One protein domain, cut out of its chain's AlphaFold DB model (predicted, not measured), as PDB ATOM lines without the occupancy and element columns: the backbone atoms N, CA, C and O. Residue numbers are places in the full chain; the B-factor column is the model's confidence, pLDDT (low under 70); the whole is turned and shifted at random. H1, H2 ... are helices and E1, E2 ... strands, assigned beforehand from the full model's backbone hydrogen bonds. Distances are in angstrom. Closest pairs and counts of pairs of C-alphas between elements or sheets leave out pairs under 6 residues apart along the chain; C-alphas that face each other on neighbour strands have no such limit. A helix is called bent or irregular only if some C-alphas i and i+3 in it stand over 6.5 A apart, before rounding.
ATOM      1  N   GLU A   2      65.996 127.477 -25.326       73.88
ATOM      2  CA  GLU A   2      66.011 127.250 -23.881       73.88
ATOM      3  C   GLU A   2      65.098 128.268 -23.185       73.88
ATOM      4  O   GLU A   2      64.958 129.408 -23.654       73.88
ATOM      5  N   GLU A   3      64.440 127.836 -22.112       82.81
ATOM      6  CA  GLU A   3      63.464 128.652 -21.380       82.81
ATOM      7  C   GLU A   3      64.141 129.692 -20.474       82.81
ATOM      8  O   GLU A   3      63.528 130.699 -20.127       82.81
ATOM      9  N   GLU A   4      65.432 129.511 -20.189       87.25
ATOM     10  CA  GLU A   4      66.223 130.346 -19.285       87.25
ATOM     11  C   GLU A   4      67.490 130.894 -19.964       87.25
ATOM     12  O   GLU A   4      67.836 130.509 -21.084       87.25
ATOM     13  N   GLY A   5      68.153 131.850 -19.307       92.19
ATOM     14  CA  GLY A   5      69.384 132.491 -19.782       92.19
ATOM     15  C   GLY A   5      69.168 133.784 -20.575       92.19
ATOM     16  O   GLY A   5      68.135 133.983 -21.221       92.19
ATOM     17  N   SER A   6      70.156 134.678 -20.516       94.00
ATOM     18  CA  SER A   6      70.144 135.966 -21.216       94.00
ATOM     19  C   SER A   6      70.453 135.806 -22.704       94.00
ATOM     20  O   SER A   6      71.344 135.052 -23.090       94.00
ATOM     21  N   ILE A   7      69.761 136.571 -23.546       95.06
ATOM     22  CA  ILE A   7      70.007 136.655 -24.987       95.06
ATOM     23  C   ILE A   7      70.739 137.965 -25.251       95.06
ATOM     24  O   ILE A   7      70.150 139.041 -25.184       95.06
ATOM     25  N   VAL A   8      72.033 137.896 -25.535       95.00
ATOM     26  CA  VAL A   8      72.820 139.108 -25.785       95.00
ATOM     27  C   VAL A   8      72.628 139.558 -27.230       95.00
ATOM     28  O   VAL A   8      72.836 138.784 -28.163       95.00
ATOM     29  N   ILE A   9      72.249 140.820 -27.406       95.75
ATOM     30  CA  ILE A   9      72.139 141.494 -28.705       95.75
ATOM     31  C   ILE A   9      73.030 142.735 -28.717       95.75
ATOM     32  O   ILE A   9      73.448 143.225 -27.665       95.75
ATOM     33  N   TYR A  10      73.305 143.275 -29.903       94.94
ATOM     34  CA  TYR A  10      74.040 144.527 -30.037       94.94
ATOM     35  C   TYR A  10      73.141 145.589 -30.665       94.94
ATOM     36  O   TYR A  10      73.053 145.672 -31.888       94.94
ATOM     37  N   TYR A  11      72.557 146.452 -29.824       93.81
ATOM     38  CA  TYR A  11      71.565 147.476 -30.170       93.81
ATOM     39  C   TYR A  11      70.112 146.976 -30.243       93.81
ATOM     40  O   TYR A  11      69.819 145.793 -30.208       93.81
ATOM     41  N   SER A  12      69.169 147.914 -30.334       92.00
ATOM     42  CA  SER A  12      67.719 147.656 -30.240       92.00
ATOM     43  C   SER A  12      67.061 147.098 -31.515       92.00
ATOM     44  O   SER A  12      65.829 146.991 -31.579       92.00
ATOM     45  N   TYR A  13      67.840 146.777 -32.552       92.00
ATOM     46  CA  TYR A  13      67.296 146.378 -33.852       92.00
ATOM     47  C   TYR A  13      66.523 145.058 -33.755       92.00
ATOM     48  O   TYR A  13      65.382 144.979 -34.209       92.00
ATOM     49  N   GLU A  14      67.089 144.052 -33.097       93.75
ATOM     50  CA  GLU A  14      66.507 142.720 -32.933       93.75
ATOM     51  C   GLU A  14      65.170 142.806 -32.198       93.75
ATOM     52  O   GLU A  14      64.157 142.325 -32.702       93.75
ATOM     53  N   THR A  15      65.126 143.512 -31.064       95.06
ATOM     54  CA  THR A  15      63.886 143.750 -30.309       95.06
ATOM     55  C   THR A  15      62.840 144.477 -31.156       95.06
ATOM     56  O   THR A  15      61.655 144.141 -31.118       95.06
ATOM     57  N   THR A  16      63.259 145.449 -31.974       96.56
ATOM     58  CA  THR A  16      62.363 146.169 -32.892       96.56
ATOM     59  C   THR A  16      61.753 145.225 -33.928       96.56
ATOM     60  O   THR A  16      60.547 145.269 -34.166       96.56
ATOM     61  N   GLN A  17      62.560 144.351 -34.530       95.94
ATOM     62  CA  GLN A  17      62.082 143.380 -35.512       95.94
ATOM     63  C   GLN A  17      61.175 142.322 -34.873       95.94
ATOM     64  O   GLN A  17      60.129 142.002 -35.434       95.94
ATOM     65  N   MET A  18      61.503 141.850 -33.668       96.75
ATOM     66  CA  MET A  18      60.657 140.931 -32.905       96.75
ATOM     67  C   MET A  18      59.287 141.544 -32.593       96.75
ATOM     68  O   MET A  18      58.265 140.884 -32.760       96.75
ATOM     69  N   ASN A  19      59.230 142.825 -32.221       96.88
ATOM     70  CA  ASN A  19      57.959 143.513 -31.981       96.88
ATOM     71  C   ASN A  19      57.108 143.677 -33.247       96.88
ATOM     72  O   ASN A  19      55.884 143.608 -33.160       96.88
ATOM     73  N   LYS A  20      57.730 143.835 -34.422       97.81
ATOM     74  CA  LYS A  20      57.005 143.801 -35.705       97.81
ATOM     75  C   LYS A  20      56.423 142.413 -35.964       97.81
ATOM     76  O   LYS A  20      55.226 142.299 -36.197       97.81
ATOM     77  N   PHE A  21      57.221 141.356 -35.793       96.75
ATOM     78  CA  PHE A  21      56.721 139.983 -35.917       96.75
ATOM     79  C   PHE A  21      55.607 139.662 -34.921       96.75
ATOM     80  O   PHE A  21      54.693 138.917 -35.254       96.75
ATOM     81  N   LYS A  22      55.640 140.240 -33.718       97.06
ATOM     82  CA  LYS A  22      54.545 140.111 -32.753       97.06
ATOM     83  C   LYS A  22      53.235 140.689 -33.290       97.06
ATOM     84  O   LYS A  22      52.190 140.075 -33.088       97.06
ATOM     85  N   ALA A  23      53.291 141.845 -33.949       96.88
ATOM     86  CA  ALA A  23      52.117 142.466 -34.552       96.88
ATOM     87  C   ALA A  23      51.592 141.653 -35.748       96.88
ATOM     88  O   ALA A  23      50.390 141.426 -35.844       96.88
ATOM     89  N   ASP A  24      52.495 141.167 -36.605       97.94
ATOM     90  CA  ASP A  24      52.143 140.397 -37.807       97.94
ATOM     91  C   ASP A  24      51.647 138.978 -37.477       97.94
ATOM     92  O   ASP A  24      50.811 138.419 -38.188       97.94
ATOM     93  N   PHE A  25      52.133 138.390 -36.377       97.12
ATOM     94  CA  PHE A  25      51.797 137.030 -35.957       97.12
ATOM     95  C   PHE A  25      51.375 136.957 -34.475       97.12
ATOM     96  O   PHE A  25      52.108 136.406 -33.641       97.12
ATOM     97  N   PRO A  26      50.158 137.426 -34.128       97.12
ATOM     98  CA  PRO A  26      49.686 137.499 -32.741       97.12
ATOM     99  C   PRO A  26      49.692 136.161 -31.990       97.12
ATOM    100  O   PRO A  26      49.892 136.133 -30.778       97.12
ATOM    101  N   ALA A  27      49.543 135.036 -32.701       98.19
ATOM    102  CA  ALA A  27      49.606 133.692 -32.117       98.19
ATOM    103  C   ALA A  27      50.950 133.384 -31.421       98.19
ATOM    104  O   ALA A  27      51.009 132.520 -30.549       98.19
ATOM    105  N   TYR A  28      52.027 134.095 -31.774       97.12
ATOM    106  CA  TYR A  28      53.348 133.941 -31.158       97.12
ATOM    107  C   TYR A  28      53.692 135.050 -30.158       97.12
ATOM    108  O   TYR A  28      54.798 135.040 -29.621       97.12
ATOM    109  N   ALA A  29      52.773 135.978 -29.870       97.25
ATOM    110  CA  ALA A  29      53.055 137.169 -29.071       97.25
ATOM    111  C   ALA A  29      53.676 136.853 -27.705       97.25
ATOM    112  O   ALA A  29      54.748 137.363 -27.397       97.25
ATOM    113  N   ALA A  30      53.077 135.935 -26.939       96.38
ATOM    114  CA  ALA A  30      53.594 135.543 -25.626       96.38
ATOM    115  C   ALA A  30      55.016 134.955 -25.700       96.38
ATOM    116  O   ALA A  30      55.867 135.250 -24.863       96.38
ATOM    117  N   ARG A  31      55.307 134.160 -26.740       95.00
ATOM    118  CA  ARG A  31      56.646 133.588 -26.961       95.00
ATOM    119  C   ARG A  31      57.660 134.663 -27.341       95.00
ATOM    120  O   ARG A  31      58.801 134.605 -26.897       95.00
ATOM    121  N   ILE A  32      57.254 135.627 -28.162       96.25
ATOM    122  CA  ILE A  32      58.096 136.761 -28.552       96.25
ATOM    123  C   ILE A  32      58.387 137.648 -27.339       96.25
ATOM    124  O   ILE A  32      59.538 138.025 -27.136       96.25
ATOM    125  N   ASP A  33      57.385 137.926 -26.508       96.25
ATOM    126  CA  ASP A  33      57.555 138.713 -25.286       96.25
ATOM    127  C   ASP A  33      58.496 138.015 -24.294       96.25
ATOM    128  O   ASP A  33      59.394 138.661 -23.754       96.25
ATOM    129  N   ALA A  34      58.392 136.690 -24.142       95.25
ATOM    130  CA  ALA A  34      59.332 135.906 -23.336       95.25
ATOM    131  C   ALA A  34      60.778 135.961 -23.869       95.25
ATOM    132  O   ALA A  34      61.730 135.967 -23.092       95.25
ATOM    133  N   VAL A  35      60.972 136.018 -25.190       95.31
ATOM    134  CA  VAL A  35      62.303 136.203 -25.794       95.31
ATOM    135  C   VAL A  35      62.814 137.627 -25.562       95.31
ATOM    136  O   VAL A  35      63.940 137.798 -25.102       95.31
ATOM    137  N   ASN A  36      61.989 138.643 -25.827       95.56
ATOM    138  CA  ASN A  36      62.346 140.052 -25.650       95.56
ATOM    139  C   ASN A  36      62.704 140.382 -24.195       95.56
ATOM    140  O   ASN A  36      63.643 141.136 -23.965       95.56
ATOM    141  N   ALA A  37      62.008 139.793 -23.218       95.56
ATOM    142  CA  ALA A  37      62.284 139.992 -21.794       95.56
ATOM    143  C   ALA A  37      63.685 139.515 -21.367       95.56
ATOM    144  O   ALA A  37      64.207 139.971 -20.353       95.56
ATOM    145  N   ARG A  38      64.303 138.617 -22.144       96.19
ATOM    146  CA  ARG A  38      65.658 138.099 -21.900       96.19
ATOM    147  C   ARG A  38      66.725 138.799 -22.737       96.19
ATOM    148  O   ARG A  38      67.901 138.470 -22.595       96.19
ATOM    149  N   MET A  39      66.345 139.721 -23.626       95.88
ATOM    150  CA  MET A  39      67.300 140.429 -24.472       95.88
ATOM    151  C   MET A  39      68.085 141.463 -23.664       95.88
ATOM    152  O   MET A  39      67.510 142.383 -23.086       95.88
ATOM    153  N   ILE A  40      69.409 141.342 -23.678       95.12
ATOM    154  CA  ILE A  40      70.335 142.305 -23.082       95.12
ATOM    155  C   ILE A  40      71.043 143.055 -24.207       95.12
ATOM    156  O   ILE A  40      71.752 142.456 -25.015       95.12
ATOM    157  N   ASP A  41      70.852 144.375 -24.252       95.56
ATOM    158  CA  ASP A  41      71.507 145.253 -25.223       95.56
ATOM    159  C   ASP A  41      72.931 145.586 -24.764       95.56
ATOM    160  O   ASP A  41      73.152 146.458 -23.918       95.56
ATOM    161  N   PHE A  42      73.908 144.912 -25.367       95.44
ATOM    162  CA  PHE A  42      75.320 145.113 -25.065       95.44
ATOM    163  C   PHE A  42      75.791 146.540 -25.379       95.44
ATOM    164  O   PHE A  42      76.679 147.055 -24.710       95.44
ATOM    165  N   CYS A  43      75.195 147.224 -26.362       95.19
ATOM    166  CA  CYS A  43      75.583 148.593 -26.708       95.19
ATOM    167  C   CYS A  43      75.242 149.576 -25.579       95.19
ATOM    168  O   CYS A  43      75.994 150.520 -25.334       95.19
ATOM    169  N   LYS A  44      74.126 149.358 -24.871       94.94
ATOM    170  CA  LYS A  44      73.783 150.148 -23.678       94.94
ATOM    171  C   LYS A  44      74.762 149.881 -22.544       94.94
ATOM    172  O   LYS A  44      75.328 150.834 -22.025       94.94
ATOM    173  N   LEU A  45      75.030 148.606 -22.256       92.69
ATOM    174  CA  LEU A  45      76.018 148.216 -21.250       92.69
ATOM    175  C   LEU A  45      77.383 148.856 -21.547       92.69
ATOM    176  O   LEU A  45      77.951 149.528 -20.697       92.69
ATOM    177  N   ALA A  46      77.850 148.749 -22.792       92.31
ATOM    178  CA  ALA A  46      79.104 149.341 -23.239       92.31
ATOM    179  C   ALA A  46      79.171 150.857 -23.000       92.31
ATOM    180  O   ALA A  46      80.205 151.352 -22.568       92.31
ATOM    181  N   LYS A  47      78.083 151.595 -23.251       93.25
ATOM    182  CA  LYS A  47      78.015 153.047 -22.996       93.25
ATOM    183  C   LYS A  47      78.116 153.412 -21.520       93.25
ATOM    184  O   LYS A  47      78.584 154.500 -21.201       93.25
ATOM    185  N   GLU A  48      77.621 152.546 -20.648       92.25
ATOM    186  CA  GLU A  48      77.572 152.783 -19.205       92.25
ATOM    187  C   GLU A  48      78.859 152.337 -18.505       92.25
ATOM    188  O   GLU A  48      79.214 152.898 -17.471       92.25
ATOM    189  N   THR A  49      79.573 151.352 -19.060       90.38
ATOM    190  CA  THR A  49      80.705 150.714 -18.372       90.38
ATOM    191  C   THR A  49      82.054 150.874 -19.068       90.38
ATOM    192  O   THR A  49      83.079 150.677 -18.421       90.38
ATOM    193  N   ILE A  50      82.103 151.190 -20.369       90.19
ATOM    194  CA  ILE A  50      83.357 151.226 -21.135       90.19
ATOM    195  C   ILE A  50      83.745 152.666 -21.462       90.19
ATOM    196  O   ILE A  50      83.152 153.318 -22.318       90.19
TER     197      ILE A  50
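AT A GLANCE: This is residues 2 to 50 of the 131 residues of a protein of Guillardia theta (UniProt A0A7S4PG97). A parallel two-stranded sheet, E1 and E2, sits between a helical hairpin, H1 and H2, and a lone helix, H3, at the other end. The 49 printed residues include E1, H1, H2, E2, H3 in order, mostly helix. The whole is flat, 40 by 22 by 10 A, and only just loose, close to compact, with a radius of gyration of the C-alphas of 12.0 A.

IN THESE COORDINATES: E1 is residues 7 to 9, from C-alpha 7 at (70.007, 136.655, -24.987); E2 is 39 to 41. H1 is 13 to 24, 16.8 A long; H2 is 26 to 36, 14.7 A, irregular, with C-alphas 27 and 30 7.8 A apart. H3 is 42 to 49, 10.3 A, ending at (80.705, 150.714, -18.372).

HOW THE PARTS SIT: E1 and E2 are parallel at 33 degrees; N 40 and O 7 are within hydrogen-bond range, 2.8 A. E1, H1 H2, E2 form a strand-helix-strand unit, parallel strands joined through helices, with a right-handed crossover. H1 and H2, a hairpin, touch, the C-alphas of Lys 22 and Ala 29 being closest at 4.9 A. They run opposite ways at a shallow tilt of 20 degrees. H3 is apart from both. Every O i to N i+4 pair is within range in H1 and H3, 5 of 7 in H2.

THE WHOLE: C-alphas 27 and 50 are farthest apart, 39.6 A. The printed part has no cut, its four links are tight, and no printed residue is under pLDDT 70.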